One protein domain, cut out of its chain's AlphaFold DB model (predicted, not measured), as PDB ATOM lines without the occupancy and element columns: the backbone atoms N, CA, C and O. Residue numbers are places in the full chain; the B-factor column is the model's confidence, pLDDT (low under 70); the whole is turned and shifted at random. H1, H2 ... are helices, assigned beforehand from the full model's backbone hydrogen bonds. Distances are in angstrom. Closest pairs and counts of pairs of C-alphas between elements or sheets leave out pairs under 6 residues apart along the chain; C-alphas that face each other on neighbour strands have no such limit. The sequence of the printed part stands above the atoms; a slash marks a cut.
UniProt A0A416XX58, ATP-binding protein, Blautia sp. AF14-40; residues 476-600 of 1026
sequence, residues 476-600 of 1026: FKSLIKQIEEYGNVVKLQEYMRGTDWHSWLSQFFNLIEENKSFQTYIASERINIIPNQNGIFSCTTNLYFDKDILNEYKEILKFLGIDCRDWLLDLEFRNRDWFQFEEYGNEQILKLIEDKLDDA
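AT A GLANCE: This is residues 476 to 600 of the 1026 residues of the protein "ATP-binding protein" of Blautia sp. AF14-40 (UniProt A0A416XX58). Two groups of helices lie at opposite ends of an elongated body, H1 to H4 at one end and the side-by-side pair H5 and H6 at the other, and two long loop stretches, residues 526 to 550 and 560 to 585, fill the space between. The four-helix end is loosely joined, with few contacts between its helices. The printed part has 125 residues, with six named helices in the order H1 to H6 and no named strand: all helix in class. It is compact, with a radius of gyration of the C-alphas of 15.8 A, and spans 48 by 30 by 22 A.

HOW THE PARTS SIT: Start at H3, residues 501 to 514. With residue 501 alone it only just touches H2, residues 489 to 494, by 3 pairs of C-alphas within 8 A, the closest being Gln 493 and Trp 501 at 6.0 A. H4, residues 516 to 525, touches H3 only at the corner, and only just, with 3 such pairs; the closest C-alphas are Ile 512 and Phe 518, 5.7 A. H1, residues 476 to 486, and H3 are near each other. At the far end, H5, residues 551 to 559, and H6, residues 586 to 599, touch at a shallow tilt of 22 degrees, the same way; their closest C-alphas, Leu 557 and Ile 593, are 6.0 A apart. H3 is apart from both. Every O i to N i+4 pair is within hydrogen-bond range in H1 to H5, and 9 of 10 in H6.

IN THESE COORDINATES: Find C-alpha 476 at (375.556, 302.368, 399.682), where H1 begins its 15.4 A. H2 measures 8.7 A, H4 14.3 A and H5 12.3 A. From C-alpha 501 at (364.036, 302.501, 386.271), H3 runs 20.1 A. H6 runs 20.3 A to C-alpha 599 at (338.710, 274.183, 396.722).

THE WHOLE: The C-alphas of Arg 497 and Asp 598, the two farthest apart, are 48.5 A apart. The links H4 to H5 and H5 to H6 are long; in them, residues 545 to 546 pair with 583 to 584, parallel. The printed part has no cut, and no printed residue is under 70 in pLDDT.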
ATOM      1  N   PHE A 476     376.353 303.219 400.542       93.56
ATOM      2  CA  PHE A 476     375.556 302.368 399.682       93.56
ATOM      3  C   PHE A 476     374.498 301.557 400.454       93.56
ATOM      4  O   PHE A 476     373.425 301.258 399.934       93.56
ATOM      5  N   LYS A 477     374.732 301.253 401.739       93.38
ATOM      6  CA  LYS A 477     373.711 300.632 402.607       93.38
ATOM      7  C   LYS A 477     372.526 301.558 402.886       93.38
ATOM      8  O   LYS A 477     371.409 301.073 403.035       93.38
ATOM      9  N   SER A 478     372.765 302.863 402.959       93.81
ATOM     10  CA  SER A 478     371.719 303.878 403.099       93.81
ATOM     11  C   SER A 478     370.897 303.968 401.811       93.81
ATOM     12  O   SER A 478     369.673 303.968 401.894       93.81
ATOM     13  N   LEU A 479     371.547 303.881 400.639       95.19
ATOM     14  CA  LEU A 479     370.857 303.757 399.347       95.19
ATOM     15  C   LEU A 479     369.968 302.514 399.283       95.19
ATOM     16  O   LEU A 479     368.801 302.613 398.915       95.19
ATOM     17  N   ILE A 480     370.490 301.357 399.695       95.44
ATOM     18  CA  ILE A 480     369.724 300.105 399.755       95.44
ATOM     19  C   ILE A 480     368.449 300.276 400.602       95.44
ATOM     20  O   ILE A 480     367.366 299.905 400.151       95.44
ATOM     21  N   LYS A 481     368.561 300.865 401.799       95.19
ATOM     22  CA  LYS A 481     367.403 301.128 402.670       95.19
ATOM     23  C   LYS A 481     366.421 302.119 402.056       95.19
ATOM     24  O   LYS A 481     365.219 301.906 402.128       95.19
ATOM     25  N   GLN A 482     366.917 303.177 401.423       94.25
ATOM     26  CA  GLN A 482     366.057 304.164 400.781       94.25
ATOM     27  C   GLN A 482     365.240 303.554 399.632       94.25
ATOM     28  O   GLN A 482     364.067 303.882 399.472       94.25
ATOM     29  N   ILE A 483     365.819 302.629 398.860       95.19
ATOM     30  CA  ILE A 483     365.077 301.900 397.819       95.19
ATOM     31  C   ILE A 483     364.006 301.003 398.447       95.19
ATOM     32  O   ILE A 483     362.874 300.972 397.963       95.19
ATOM     33  N   GLU A 484     364.320 300.323 399.550       95.81
ATOM     34  CA  GLU A 484     363.330 299.548 400.305       95.81
ATOM     35  C   GLU A 484     362.174 300.430 400.814       95.81
ATOM     36  O   GLU A 484     361.009 300.054 400.693       95.81
ATOM     37  N   GLU A 485     362.459 301.645 401.293       96.00
ATOM     38  CA  GLU A 485     361.451 302.630 401.720       96.00
ATOM     39  C   GLU A 485     360.582 303.171 400.566       96.00
ATOM     40  O   GLU A 485     359.456 303.654 400.777       96.00
ATOM     41  N   TYR A 486     361.062 303.103 399.322       94.94
ATOM     42  CA  TYR A 486     360.217 303.357 398.156       94.94
ATOM     43  C   TYR A 486     359.200 302.232 397.941       94.94
ATOM     44  O   TYR A 486     358.078 302.499 397.518       94.94
ATOM     45  N   GLY A 487     359.548 300.988 398.267       95.31
ATOM     46  CA  GLY A 487     358.649 299.827 398.258       95.31
ATOM     47  C   GLY A 487     358.198 299.335 396.876       95.31
ATOM     48  O   GLY A 487     357.832 298.170 396.739       95.31
ATOM     49  N   ASN A 488     358.226 300.175 395.839       96.06
ATOM     50  CA  ASN A 488     357.921 299.796 394.462       96.06
ATOM     51  C   ASN A 488     358.616 300.711 393.440       96.06
ATOM     52  O   ASN A 488     359.071 301.815 393.754       96.06
ATOM     53  N   VAL A 489     358.655 300.247 392.192       95.62
ATOM     54  CA  VAL A 489     359.308 300.928 391.066       95.62
ATOM     55  C   VAL A 489     358.589 302.205 390.634       95.62
ATOM     56  O   VAL A 489     359.238 303.111 390.125       95.62
ATOM     57  N   VAL A 490     357.276 302.324 390.874       94.56
ATOM     58  CA  VAL A 490     356.511 303.541 390.543       94.56
ATOM     59  C   VAL A 490     356.997 304.703 391.403       94.56
ATOM     60  O   VAL A 490     357.361 305.746 390.870       94.56
ATOM     61  N   LYS A 491     357.101 304.493 392.721       94.50
ATOM     62  CA  LYS A 491     357.645 305.491 393.647       94.50
ATOM     63  C   LYS A 491     359.117 305.780 393.361       94.50
ATOM     64  O   LYS A 491     359.516 306.933 393.427       94.50
ATOM     65  N   LEU A 492     359.918 304.777 392.991       94.12
ATOM     66  CA  LEU A 492     361.301 304.997 392.544       94.12
ATOM     67  C   LEU A 492     361.358 305.914 391.304       94.12
ATOM     68  O   LEU A 492     362.144 306.860 391.277       94.12
ATOM     69  N   GLN A 493     360.505 305.666 390.306       94.12
ATOM     70  CA  GLN A 493     360.456 306.423 389.053       94.12
ATOM     71  C   GLN A 493     360.050 307.893 389.260       94.12
ATOM     72  O   GLN A 493     360.498 308.742 388.492       94.12
ATOM     73  N   GLU A 494     359.270 308.222 390.299       93.50
ATOM     74  CA  GLU A 494     358.925 309.612 390.654       93.50
ATOM     75  C   GLU A 494     360.162 310.475 390.963       93.50
ATOM     76  O   GLU A 494     360.157 311.679 390.693       93.50
ATOM     77  N   TYR A 495     361.232 309.869 391.488       90.00
ATOM     78  CA  TYR A 495     362.489 310.559 391.795       90.00
ATOM     79  C   TYR A 495     363.461 310.605 390.609       90.00
ATOM     80  O   TYR A 495     364.460 311.316 390.665       90.00
ATOM     81  N   MET A 496     363.183 309.884 389.520       89.56
ATOM     82  CA  MET A 496     364.063 309.794 388.354       89.56
ATOM     83  C   MET A 496     363.597 310.726 387.236       89.56
ATOM     84  O   MET A 496     362.469 310.635 386.753       89.56
ATOM     85  N   ARG A 497     364.485 311.601 386.751       77.06
ATOM     86  CA  ARG A 497     364.191 312.484 385.608       77.06
ATOM     87  C   ARG A 497     364.867 311.986 384.336       77.06
ATOM     88  O   ARG A 497     366.075 312.111 384.191       77.06
ATOM     89  N   GLY A 498     364.075 311.479 383.391       78.56
ATOM     90  CA  GLY A 498     364.557 311.104 382.053       78.56
ATOM     91  C   GLY A 498     365.372 309.808 381.988       78.56
ATOM     92  O   GLY A 498     365.810 309.438 380.901       78.56
ATOM     93  N   THR A 499     365.533 309.112 383.115       87.00
ATOM     94  CA  THR A 499     366.150 307.784 383.199       87.00
ATOM     95  C   THR A 499     365.075 306.750 383.499       87.00
ATOM     96  O   THR A 499     364.199 306.972 384.337       87.00
ATOM     97  N   ASP A 500     365.158 305.631 382.794       91.62
ATOM     98  CA  ASP A 500     364.303 304.472 382.993       91.62
ATOM     99  C   ASP A 500     364.748 303.649 384.218       91.62
ATOM    100  O   ASP A 500     365.948 303.427 384.441       91.62
ATOM    101  N   TRP A 501     363.777 303.206 385.020       94.38
ATOM    102  CA  TRP A 501     364.036 302.501 386.271       94.38
ATOM    103  C   TRP A 501     364.706 301.133 386.066       94.38
ATOM    104  O   TRP A 501     365.502 300.739 386.922       94.38
ATOM    105  N   HIS A 502     364.476 300.429 384.946       94.69
ATOM    106  CA  HIS A 502     365.150 299.154 384.662       94.69
ATOM    107  C   HIS A 502     366.640 299.351 384.417       94.69
ATOM    108  O   HIS A 502     367.475 298.615 384.962       94.69
ATOM    109  N   SER A 503     366.996 300.372 383.630       93.12
ATOM    110  CA  SER A 503     368.397 300.731 383.381       93.12
ATOM    111  C   SER A 503     369.113 301.129 384.672       93.12
ATOM    112  O   SER A 503     370.226 300.666 384.939       93.12
ATOM    113  N   TRP A 504     368.455 301.937 385.507       95.69
ATOM    114  CA  TRP A 504     369.014 302.374 386.783       95.69
ATOM    115  C   TRP A 504     369.187 301.209 387.770       95.69
ATOM    116  O   TRP A 504     370.281 301.015 388.303       95.69
ATOM    117  N   LEU A 505     368.159 300.368 387.956       95.69
ATOM    118  CA  LEU A 505     368.251 299.187 388.823       95.69
ATOM    119  C   LEU A 505     369.299 298.193 388.328       95.69
ATOM    120  O   LEU A 505     369.980 297.566 389.133       95.69
ATOM    121  N   SER A 506     369.492 298.075 387.013       94.25
ATOM    122  CA  SER A 506     370.560 297.243 386.461       94.25
ATOM    123  C   SER A 506     371.949 297.724 386.885       94.25
ATOM    124  O   SER A 506     372.784 296.896 387.247       94.25
ATOM    125  N   GLN A 507     372.198 299.038 386.889       94.25
ATOM    126  CA  GLN A 507     373.458 299.612 387.383       94.25
ATOM    127  C   GLN A 507     373.612 299.412 388.895       94.25
ATOM    128  O   GLN A 507     374.673 298.996 389.361       94.25
ATOM    129  N   PHE A 508     372.535 299.623 389.651       95.50
ATOM    130  CA  PHE A 508     372.495 299.380 391.091       95.50
ATOM    131  C   PHE A 508     372.797 297.909 391.442       95.50
ATOM    132  O   PHE A 508     373.619 297.631 392.316       95.50
ATOM    133  N   PHE A 509     372.217 296.952 390.711       94.94
ATOM    134  CA  PHE A 509     372.484 295.523 390.892       94.94
ATOM    135  C   PHE A 509     373.908 295.126 390.498       94.94
ATOM    136  O   PHE A 509     374.483 294.280 391.179       94.94
ATOM    137  N   ASN A 510     374.499 295.742 389.468       93.69
ATOM    138  CA  ASN A 510     375.905 295.508 389.119       93.69
ATOM    139  C   ASN A 510     376.836 295.905 390.280       93.69
ATOM    140  O   ASN A 510     377.759 295.165 390.613       93.69
ATOM    141  N   LEU A 511     376.566 297.032 390.949       94.06
ATOM    142  CA  LEU A 511     377.376 297.479 392.087       94.06
ATOM    143  C   LEU A 511     377.260 296.536 393.301       94.06
ATOM    144  O   LEU A 511     378.242 296.302 394.011       94.06
ATOM    145  N   ILE A 512     376.083 295.939 393.521       94.19
ATOM    146  CA  ILE A 512     375.897 294.877 394.527       94.19
ATOM    147  C   ILE A 512     376.690 293.618 394.143       94.19
ATOM    148  O   ILE A 512     377.339 293.002 394.992       94.19
ATOM    149  N   GLU A 513     376.659 293.233 392.871       92.44
ATOM    150  CA  GLU A 513     377.324 292.039 392.338       92.44
ATOM    151  C   GLU A 513     378.852 292.107 392.498       92.44
ATOM    152  O   GLU A 513     379.489 291.129 392.895       92.44
ATOM    153  N   GLU A 514     379.436 293.291 392.317       90.50
ATOM    154  CA  GLU A 514     380.867 293.540 392.511       90.50
ATOM    155  C   GLU A 514     381.310 293.505 393.991       90.50
ATOM    156  O   GLU A 514     382.497 293.314 394.281       90.50
ATOM    157  N   ASN A 515     380.390 293.668 394.955       90.56
ATOM    158  CA  ASN A 515     380.726 293.816 396.374       90.56
ATOM    159  C   ASN A 515     379.979 292.838 397.305       90.56
ATOM    160  O   ASN A 515     378.869 293.082 397.784       90.56
ATOM    161  N   LYS A 516     380.683 291.770 397.704       90.12
ATOM    162  CA  LYS A 516     380.193 290.720 398.624       90.12
ATOM    163  C   LYS A 516     379.677 291.226 399.975       90.12
ATOM    164  O   LYS A 516     378.854 290.557 400.602       90.12
ATOM    165  N   SER A 517     380.161 292.376 400.454       91.31
ATOM    166  CA  SER A 517     379.692 292.934 401.729       91.31
ATOM    167  C   SER A 517     378.253 293.452 401.631       91.31
ATOM    168  O   SER A 517     377.490 293.297 402.585       91.31
ATOM    169  N   PHE A 518     377.858 293.989 400.471       92.06
ATOM    170  CA  PHE A 518     376.490 294.434 400.203       92.06
ATOM    171  C   PHE A 518     375.551 293.238 400.041       92.06
ATOM    172  O   PHE A 518     374.483 293.222 400.644       92.06
ATOM    173  N   GLN A 519     375.997 292.189 399.346       92.19
ATOM    174  CA  GLN A 519     375.244 290.937 399.191       92.19
ATOM    175  C   GLN A 519     374.928 290.298 400.548       92.19
ATOM    176  O   GLN A 519     373.780 289.972 400.838       92.19
ATOM    177  N   THR A 520     375.945 290.182 401.411       91.44
ATOM    178  CA  THR A 520     375.775 289.658 402.775       91.44
ATOM    179  C   THR A 520     374.764 290.486 403.566       91.44
ATOM    180  O   THR A 520     373.920 289.914 404.247       91.44
ATOM    181  N   TYR A 521     374.829 291.818 403.456       92.38
ATOM    182  CA  TYR A 521     373.926 292.736 404.152       92.38
ATOM    183  C   TYR A 521     372.466 292.590 403.692       92.38
ATOM    184  O   TYR A 521     371.569 292.462 404.521       92.38
ATOM    185  N   ILE A 522     372.237 292.540 402.376       92.12
ATOM    186  CA  ILE A 522     370.904 292.348 401.788       92.12
ATOM    187  C   ILE A 522     370.313 291.000 402.220       92.12
ATOM    188  O   ILE A 522     369.150 290.930 402.617       92.12
ATOM    189  N   ALA A 523     371.123 289.938 402.194       88.44
ATOM    190  CA  ALA A 523     370.694 288.600 402.583       88.44
ATOM    191  C   ALA A 523     370.395 288.480 404.088       88.44
ATOM    192  O   ALA A 523     369.422 287.825 404.463       88.44
ATOM    193  N   SER A 524     371.205 289.099 404.958       89.06
ATOM    194  CA  SER A 524     371.023 289.005 406.412       89.06
ATOM    195  C   SER A 524     369.795 289.765 406.905       89.06
ATOM    196  O   SER A 524     369.069 289.253 407.754       89.06
ATOM    197  N   GLU A 525     369.552 290.958 406.362       90.56
ATOM    198  CA  GLU A 525     368.432 291.821 406.756       90.56
ATOM    199  C   GLU A 525     367.143 291.529 405.962       90.56
ATOM    200  O   GLU A 525     366.093 292.073 406.283       90.56
ATOM    201  N   ARG A 526     367.200 290.641 404.953       89.88
ATOM    202  CA  ARG A 526     366.080 290.293 404.052       89.88
ATOM    203  C   ARG A 526     365.454 291.514 403.373       89.88
ATOM    204  O   ARG A 526     364.234 291.658 403.338       89.88
ATOM    205  N   ILE A 527     366.312 292.359 402.818       93.38
ATOM    206  CA  ILE A 527     365.923 293.655 402.262       93.38
ATOM    207  C   ILE A 527     365.089 293.489 400.984       93.38
ATOM    208  O   ILE A 527     365.447 292.707 400.096       93.38
ATOM    209  N   ASN A 528     363.996 294.250 400.881       94.88
ATOM    210  CA  ASN A 528     363.091 294.242 399.732       94.88
ATOM    211  C   ASN A 528     363.491 295.299 398.693       94.88
ATOM    212  O   ASN A 528     363.088 296.454 398.788       94.88
ATOM    213  N   ILE A 529     364.275 294.901 397.689       95.25
ATOM    214  CA  ILE A 529     364.791 295.803 396.631       95.25
ATOM    215  C   ILE A 529     364.706 295.207 395.221       95.25
ATOM    216  O   ILE A 529     365.084 295.864 394.253       95.25
ATOM    217  N   ILE A 530     364.251 293.958 395.084       95.19
ATOM    218  CA  ILE A 530     364.169 293.274 393.790       95.19
ATOM    219  C   ILE A 530     362.718 293.334 393.307       95.19
ATOM    220  O   ILE A 530     361.836 292.864 394.025       95.19
ATOM    221  N   PRO A 531     362.434 293.925 392.135       96.50
ATOM    222  CA  PRO A 531     361.068 294.100 391.664       96.50
ATOM    223  C   PRO A 531     360.463 292.770 391.207       96.50
ATOM    224  O   PRO A 531     361.083 292.004 390.467       96.50
ATOM    225  N   ASN A 532     359.232 292.509 391.634       95.88
ATOM    226  CA  ASN A 532     358.397 291.469 391.046       95.88
ATOM    227  C   ASN A 532     357.721 291.966 389.751       95.88
ATOM    228  O   ASN A 532     357.849 293.134 389.387       95.88
ATOM    229  N   GLN A 533     356.955 291.112 389.070       95.00
ATOM    230  CA  GLN A 533     356.261 291.476 387.820       95.00
ATOM    231  C   GLN A 533     355.160 292.541 387.989       95.00
ATOM    232  O   GLN A 533     354.690 293.090 386.997       95.00
ATOM    233  N   ASN A 534     354.750 292.840 389.225       94.25
ATOM    234  CA  ASN A 534     353.851 293.948 389.557       94.25
ATOM    235  C   ASN A 534     354.621 295.238 389.924       94.25
ATOM    236  O   ASN A 534     354.006 296.241 390.288       94.25
ATOM    237  N   GLY A 535     355.956 295.228 389.851       94.44
ATOM    238  CA  GLY A 535     356.817 296.357 390.195       94.44
ATOM    239  C   GLY A 535     356.979 296.599 391.700       94.44
ATOM    240  O   GLY A 535     357.513 297.633 392.095       94.44
ATOM    241  N   ILE A 536     356.521 295.683 392.555       96.75
ATOM    242  CA  ILE A 536     356.678 295.769 394.013       96.75
ATOM    243  C   ILE A 536     358.025 295.159 394.392       96.75
ATOM    244  O   ILE A 536     358.383 294.084 393.906       96.75
ATOM    245  N   PHE A 537     358.779 295.831 395.262       96.44
ATOM    246  CA  PHE A 537     360.050 295.299 395.727       96.44
ATOM    247  C   PHE A 537     359.852 294.156 396.722       96.44
ATOM    248  O   PHE A 537     359.043 294.228 397.644       96.44
ATOM    249  N   SER A 538     360.636 293.102 396.535       94.00
ATOM    250  CA  SER A 538     360.637 291.881 397.330       94.00
ATOM    251  C   SER A 538     362.073 291.442 397.617       94.00
ATOM    252  O   SER A 538     363.038 291.957 397.034       94.00
ATOM    253  N   CYS A 539     362.233 290.520 398.561       91.00
ATOM    254  CA  CYS A 539     363.534 290.024 398.984       91.00
ATOM    255  C   CYS A 539     363.971 288.787 398.187       91.00
ATOM    256  O   CYS A 539     363.180 288.108 397.528       91.00
ATOM    257  N   THR A 540     365.259 288.456 398.299       86.00
ATOM    258  CA  THR A 540     365.910 287.362 397.559       86.00
ATOM    259  C   THR A 540     365.359 285.961 397.854       86.00
ATOM    260  O   THR A 540     365.686 285.020 397.141       86.00
ATOM    261  N   THR A 541     364.535 285.785 398.890       85.88
ATOM    262  CA  THR A 541     363.944 284.482 399.238       85.88
ATOM    263  C   THR A 541     362.509 284.305 398.757       85.88
ATOM    264  O   THR A 541     361.976 283.205 398.864       85.88
ATOM    265  N   ASN A 542     361.869 285.372 398.277       88.69
ATOM    266  CA  ASN A 542     360.428 285.396 398.015       88.69
ATOM    267  C   ASN A 542     360.082 285.418 396.523       88.69
ATOM    268  O   ASN A 542     358.901 285.448 396.184       88.69
ATOM    269  N   LEU A 543     361.087 285.442 395.647       93.12
ATOM    270  CA  LEU A 543     360.897 285.493 394.204       93.12
ATOM    271  C   LEU A 543     361.358 284.201 393.532       93.12
ATOM    272  O   LEU A 543     362.266 283.513 393.997       93.12
ATOM    273  N   TYR A 544     360.739 283.920 392.395       93.44
ATOM    274  CA  TYR A 544     361.080 282.848 391.482       93.44
ATOM    275  C   TYR A 544     361.391 283.413 390.096       93.44
ATOM    276  O   TYR A 544     360.866 284.460 389.702       93.44
ATOM    277  N   PHE A 545     362.228 282.708 389.341       93.50
ATOM    278  CA  PHE A 545     362.535 283.075 387.966       93.50
ATOM    279  C   PHE A 545     361.448 282.553 387.024       93.50
ATOM    280  O   PHE A 545     361.138 281.360 387.025       93.50
ATOM    281  N   ASP A 546     360.880 283.437 386.209       92.75
ATOM    282  CA  ASP A 546     359.835 283.085 385.254       92.75
ATOM    283  C   ASP A 546     360.417 282.322 384.054       92.75
ATOM    284  O   ASP A 546     361.149 282.876 383.231       92.75
ATOM    285  N   LYS A 547     360.087 281.032 383.948       90.12
ATOM    286  CA  LYS A 547     360.489 280.169 382.832       90.12
ATOM    287  C   LYS A 547     359.445 280.185 381.714       90.12
ATOM    288  O   LYS A 547     358.890 279.140 381.366       90.12
ATOM    289  N   ASP A 548     359.191 281.373 381.174       88.12
ATOM    290  CA  ASP A 548     358.235 281.608 380.083       88.12
ATOM    291  C   ASP A 548     356.832 281.061 380.417       88.12
ATOM    292  O   ASP A 548     356.230 280.241 379.713       88.12
ATOM    293  N   ILE A 549     356.336 281.459 381.590       90.19
ATOM    294  CA  ILE A 549     354.992 281.141 382.051       90.19
ATOM    295  C   ILE A 549     353.992 281.881 381.162       90.19
ATOM    296  O   ILE A 549     354.002 283.110 381.067       90.19
ATOM    297  N   LEU A 550     353.067 281.124 380.574       89.94
ATOM    298  CA  LEU A 550     352.013 281.647 379.717       89.94
ATOM    299  C   LEU A 550     351.145 282.649 380.479       89.94
ATOM    300  O   LEU A 550     350.664 282.372 381.585       89.94
ATOM    301  N   ASN A 551     350.909 283.810 379.869       89.94
ATOM    302  CA  ASN A 551     350.120 284.876 380.480       89.94
ATOM    303  C   ASN A 551     348.694 284.402 380.807       89.94
ATOM    304  O   ASN A 551     348.139 284.775 381.835       89.94
ATOM    305  N   GLU A 552     348.135 283.510 379.991       88.44
ATOM    306  CA  GLU A 552     346.833 282.885 380.210       88.44
ATOM    307  C   GLU A 552     346.770 282.121 381.541       88.44
ATOM    308  O   GLU A 552     345.754 282.182 382.234       88.44
ATOM    309  N   TYR A 553     347.845 281.431 381.938       90.69
ATOM    310  CA  TYR A 553     347.901 280.724 383.220       90.69
ATOM    311  C   TYR A 553     348.058 281.669 384.400       90.69
ATOM    312  O   TYR A 553     347.420 281.451 385.432       90.69
ATOM    313  N   LYS A 554     348.825 282.751 384.231       91.81
ATOM    314  CA  LYS A 554     348.906 283.815 385.239       91.81
ATOM    315  C   LYS A 554     347.534 284.440 385.482       91.81
ATOM    316  O   LYS A 554     347.131 284.602 386.631       91.81
ATOM    317  N   GLU A 555     346.790 284.720 384.411       90.50
ATOM    318  CA  GLU A 555     345.426 285.239 384.504       90.50
ATOM    319  C   GLU A 555     344.479 284.246 385.173       90.50
ATOM    320  O   GLU A 555     343.774 284.624 386.103       90.50
ATOM    321  N   ILE A 556     344.464 282.971 384.764       89.69
ATOM    322  CA  ILE A 556     343.598 281.956 385.389       89.69
ATOM    323  C   ILE A 556     343.859 281.845 386.891       89.69
ATOM    324  O   ILE A 556     342.912 281.812 387.676       89.69
ATOM    325  N   LEU A 557     345.127 281.818 387.300       90.31
ATOM    326  CA  LEU A 557     345.482 281.745 388.711       90.31
ATOM    327  C   LEU A 557     345.050 283.017 389.465       90.31
ATOM    328  O   LEU A 557     344.503 282.918 390.565       90.31
ATOM    329  N   LYS A 558     345.164 284.194 388.833       91.12
ATOM    330  CA  LYS A 558     344.650 285.462 389.370       91.12
ATOM    331  C   LYS A 558     343.133 285.440 389.547       91.12
ATOM    332  O   LYS A 558     342.640 285.869 390.588       91.12
ATOM    333  N   PHE A 559     342.391 284.871 388.593       86.12
ATOM    334  CA  PHE A 559     340.947 284.636 388.740       86.12
ATOM    335  C   PHE A 559     340.625 283.695 389.908       86.12
ATOM    336  O   PHE A 559     339.605 283.880 390.562       86.12
ATOM    337  N   LEU A 560     341.504 282.740 390.222       87.25
ATOM    338  CA  LEU A 560     341.410 281.881 391.411       87.25
ATOM    339  C   LEU A 560     341.837 282.582 392.720       87.25
ATOM    340  O   LEU A 560     341.951 281.931 393.759       87.25
ATOM    341  N   GLY A 561     342.049 283.903 392.690       86.06
ATOM    342  CA  GLY A 561     342.382 284.728 393.851       86.06
ATOM    343  C   GLY A 561     343.872 284.787 394.179       86.06
ATOM    344  O   GLY A 561     344.233 285.204 395.276       86.06
ATOM    345  N   ILE A 562     344.737 284.347 393.262       90.81
ATOM    346  CA  ILE A 562     346.174 284.225 393.493       90.81
ATOM    347  C   ILE A 562     346.958 284.882 392.353       90.81
ATOM    348  O   ILE A 562     347.001 284.360 391.243       90.81
ATOM    349  N   ASP A 563     347.634 286.001 392.614       93.12
ATOM    350  CA  ASP A 563     348.463 286.656 391.598       93.12
ATOM    351  C   ASP A 563     349.912 286.163 391.666       93.12
ATOM    352  O   ASP A 563     350.719 286.637 392.461       93.12
ATOM    353  N   CYS A 564     350.267 285.204 390.807       92.25
ATOM    354  CA  CYS A 564     351.641 284.698 390.769       92.25
ATOM    355  C   CYS A 564     352.691 285.752 390.406       92.25
ATOM    356  O   CYS A 564     353.865 285.561 390.709       92.25
ATOM    357  N   ARG A 565     352.284 286.888 389.824       94.31
ATOM    358  CA  ARG A 565     353.179 288.021 389.552       94.31
ATOM    359  C   ARG A 565     353.777 288.617 390.825       94.31
ATOM    360  O   ARG A 565     354.824 289.252 390.739       94.31
ATOM    361  N   ASP A 566     353.176 288.359 391.989       93.62
ATOM    362  CA  ASP A 566     353.670 288.836 393.281       93.62
ATOM    363  C   ASP A 566     354.990 288.178 393.708       93.62
ATOM    364  O   ASP A 566     355.788 288.799 394.414       93.62
ATOM    365  N   TRP A 567     355.240 286.945 393.263       93.69
ATOM    366  CA  TRP A 567     356.448 286.178 393.588       93.69
ATOM    367  C   TRP A 567     357.279 285.802 392.360       93.69
ATOM    368  O   TRP A 567     358.182 284.976 392.459       93.69
ATOM    369  N   LEU A 568     356.991 286.367 391.190       94.62
ATOM    370  CA  LEU A 568     357.821 286.196 390.000       94.62
ATOM    371  C   LEU A 568     358.691 287.433 389.811       94.62
ATOM    372  O   LEU A 568     358.195 288.554 389.917       94.62
ATOM    373  N   LEU A 569     359.975 287.228 389.517       95.38
ATOM    374  CA  LEU A 569     360.896 288.299 389.140       95.38
ATOM    375  C   LEU A 569     360.358 289.050 387.912       95.38
ATOM    376  O   LEU A 569     359.813 288.432 386.990       95.38
ATOM    377  N   ASP A 570     360.526 290.372 387.908       95.44
ATOM    378  CA  ASP A 570     360.249 291.203 386.739       95.44
ATOM    379  C   ASP A 570     360.949 290.667 385.472       95.44
ATOM    380  O   ASP A 570     362.096 290.217 385.509       95.44
ATOM    381  N   LEU A 571     360.228 290.688 384.346       92.44
ATOM    382  CA  LEU A 571     360.606 289.980 383.118       92.44
ATOM    383  C   LEU A 571     361.866 290.535 382.441       92.44
ATOM    384  O   LEU A 571     362.489 289.821 381.652       92.44
ATOM    385  N   GLU A 572     362.248 291.784 382.714       92.81
ATOM    386  CA  GLU A 572     363.446 292.374 382.110       92.81
ATOM    387  C   GLU A 572     364.733 291.965 382.838       92.81
ATOM    388  O   GLU A 572     365.826 292.017 382.260       92.81
ATOM    389  N   PHE A 573     364.627 291.499 384.087       92.06
ATOM    390  CA  PHE A 573     365.781 291.055 384.857       92.06
ATOM    391  C   PHE A 573     366.049 289.566 384.676       92.06
ATOM    392  O   PHE A 573     365.174 288.706 384.721       92.06
ATOM    393  N   ARG A 574     367.332 289.246 384.518       89.69
ATOM    394  CA  ARG A 574     367.831 287.870 384.507       89.69
ATOM    395  C   ARG A 574     368.240 287.458 385.916       89.69
ATOM    396  O   ARG A 574     368.554 288.313 386.742       89.69
ATOM    397  N   ASN A 575     368.318 286.150 386.153       88.31
ATOM    398  CA  ASN A 575     369.078 285.625 387.287       88.31
ATOM    399  C   ASN A 575     370.524 286.157 387.235       88.31
ATOM    400  O   ASN A 575     371.127 286.210 386.159       88.31
ATOM    401  N   ARG A 576     371.053 286.556 388.394       88.12
ATOM    402  CA  ARG A 576     372.390 287.147 388.570       88.12
ATOM    403  C   ARG A 576     373.226 286.296 389.521       88.12
ATOM    404  O   ARG A 576     372.689 285.421 390.194       88.12
ATOM    405  N   ASP A 577     374.523 286.568 389.636       86.06
ATOM    406  CA  ASP A 577     375.399 285.758 390.492       86.06
ATOM    407  C   ASP A 577     375.057 285.917 391.983       86.06
ATOM    408  O   ASP A 577     375.226 284.985 392.770       86.06
ATOM    409  N   TRP A 578     374.561 287.093 392.386       88.88
ATOM    410  CA  TRP A 578     374.246 287.386 393.789       88.88
ATOM    411  C   TRP A 578     372.800 287.068 394.204       88.88
ATOM    412  O   TRP A 578     372.525 286.966 395.401       88.88
ATOM    413  N   PHE A 579     371.893 286.865 393.244       87.50
ATOM    414  CA  PHE A 579     370.577 286.267 393.475       87.50
ATOM    415  C   PHE A 579     370.234 285.306 392.334       87.50
ATOM    416  O   PHE A 579     370.051 285.698 391.182       87.50
ATOM    417  N   GLN A 580     370.129 284.025 392.670       86.31
ATOM    418  CA  GLN A 580     369.735 282.990 391.729       86.31
ATOM    419  C   GLN A 580     368.432 282.369 392.213       86.31
ATOM    420  O   GLN A 580     368.422 281.570 393.148       86.31
ATOM    421  N   PHE A 581     367.330 282.781 391.594       90.38
ATOM    422  CA  PHE A 581     366.011 282.272 391.932       90.38
ATOM    423  C   PHE A 581     365.752 280.932 391.250       90.38
ATOM    424  O   PHE A 581     366.189 280.698 390.118       90.38
ATOM    425  N   GLU A 582     365.006 280.066 391.934       91.44
ATOM    426  CA  GLU A 582     364.529 278.814 391.354       91.44
ATOM    427  C   GLU A 582     363.587 279.095 390.177       91.44
ATOM    428  O   GLU A 582     362.782 280.028 390.212       91.44
ATOM    429  N   GLU A 583     363.686 278.283 389.126       91.69
ATOM    430  CA  GLU A 583     362.810 278.398 387.963       91.69
ATOM    431  C   GLU A 583     361.389 277.943 388.308       91.69
ATOM    432  O   GLU A 583     361.169 276.825 388.779       91.69
ATOM    433  N   TYR A 584     360.414 278.788 387.988       91.12
ATOM    434  CA  TYR A 584     358.997 278.466 388.046       91.12
ATOM    435  C   TYR A 584     358.445 278.418 386.628       91.12
ATOM    436  O   TYR A 584     358.612 279.359 385.855       91.12
ATOM    437  N   GLY A 585     357.824 277.301 386.266       91.44
ATOM    438  CA  GLY A 585     357.314 277.072 384.921       91.44
ATOM    439  C   GLY A 585     355.814 276.823 384.891       91.44
ATOM    440  O   GLY A 585     355.125 276.779 385.914       91.44
ATOM    441  N   ASN A 586     355.321 276.605 383.674       89.56
ATOM    442  CA  ASN A 586     353.917 276.302 383.413       89.56
ATOM    443  C   ASN A 586     353.423 275.063 384.187       89.56
ATOM    444  O   ASN A 586     352.296 275.068 384.668       89.56
ATOM    445  N   GLU A 587     354.253 274.026 384.374       88.38
ATOM    446  CA  GLU A 587     353.871 272.805 385.108       88.38
ATOM    447  C   GLU A 587     353.537 273.075 386.583       88.38
ATOM    448  O   GLU A 587     352.527 272.588 387.095       88.38
ATOM    449  N   GLN A 588     354.352 273.880 387.270       90.75
ATOM    450  CA  GLN A 588     354.116 274.226 388.670       90.75
ATOM    451  C   GLN A 588     352.882 275.124 388.832       90.75
ATOM    452  O   GLN A 588     352.080 274.898 389.740       90.75
ATOM    453  N   ILE A 589     352.682 276.089 387.924       91.38
ATOM    454  CA  ILE A 589     351.471 276.923 387.900       91.38
ATOM    455  C   ILE A 589     350.225 276.066 387.657       91.38
ATOM    456  O   ILE A 589     349.229 276.229 388.355       91.38
ATOM    457  N   LEU A 590     350.279 275.113 386.725       90.38
ATOM    458  CA  LEU A 590     349.171 274.194 386.461       90.38
ATOM    459  C   LEU A 590     348.817 273.354 387.691       90.38
ATOM    460  O   LEU A 590     347.636 273.183 387.979       90.38
ATOM    461  N   LYS A 591     349.812 272.890 388.456       89.19
ATOM    462  CA  LYS A 591     349.572 272.172 389.715       89.19
ATOM    463  C   LYS A 591     348.909 273.057 390.779       89.19
ATOM    464  O   LYS A 591     347.996 272.609 391.459       89.19
ATOM    465  N   LEU A 592     349.313 274.323 390.894       89.25
ATOM    466  CA  LEU A 592     348.630 275.282 391.772       89.25
ATOM    467  C   LEU A 592     347.183 275.530 391.338       89.25
ATOM    468  O   LEU A 592     346.294 275.619 392.185       89.25
ATOM    469  N   ILE A 593     346.946 275.639 390.026       89.75
ATOM    470  CA  ILE A 593     345.598 275.755 389.468       89.75
ATOM    471  C   ILE A 593     344.786 274.505 389.829       89.75
ATOM    472  O   ILE A 593     343.657 274.662 390.272       89.75
ATOM    473  N   GLU A 594     345.343 273.295 389.704       88.19
ATOM    474  CA  GLU A 594     344.691 272.042 390.127       88.19
ATOM    475  C   GLU A 594     344.252 272.088 391.592       88.19
ATOM    476  O   GLU A 594     343.068 271.907 391.877       88.19
ATOM    477  N   ASP A 595     345.191 272.377 392.494       87.56
ATOM    478  CA  ASP A 595     344.944 272.383 393.936       87.56
ATOM    479  C   ASP A 595     343.871 273.421 394.310       87.56
ATOM    480  O   ASP A 595     342.964 273.150 395.096       87.56
ATOM    481  N   LYS A 596     343.917 274.617 393.706       87.88
ATOM    482  CA  LYS A 596     342.949 275.690 393.989       87.88
ATOM    483  C   LYS A 596     341.592 275.471 393.342       87.88
ATOM    484  O   LYS A 596     340.583 275.918 393.883       87.88
ATOM    485  N   LEU A 597     341.548 274.790 392.204       88.25
ATOM    486  CA  LEU A 597     340.307 274.450 391.517       88.25
ATOM    487  C   LEU A 597     339.497 273.391 392.281       88.25
ATOM    488  O   LEU A 597     338.271 273.335 392.138       88.25
ATOM    489  N   ASP A 598     340.153 272.554 393.084       83.81
ATOM    490  CA  ASP A 598     339.486 271.587 393.957       83.81
ATOM    491  C   ASP A 598     338.741 272.278 395.113       83.81
ATOM    492  O   ASP A 598     337.615 271.879 395.420       83.81
ATOM    493  N   ASP A 599     339.291 273.379 395.636       82.19
ATOM    494  CA  ASP A 599     338.710 274.183 396.722       82.19
ATOM    495  C   ASP A 599     337.794 275.336 396.248       82.19
ATOM    496  O   ASP A 599     337.137 275.989 397.063       82.19
ATOM    497  N   ALA A 600     337.752 275.626 394.943       84.56
ATOM    498  CA  ALA A 600     337.030 276.775 394.392       84.56
ATOM    499  C   ALA A 600     335.497 276.638 394.458       84.56
ATOM    500  O   ALA A 600     334.922 275.559 394.278       84.56
TER     501      ALA A 600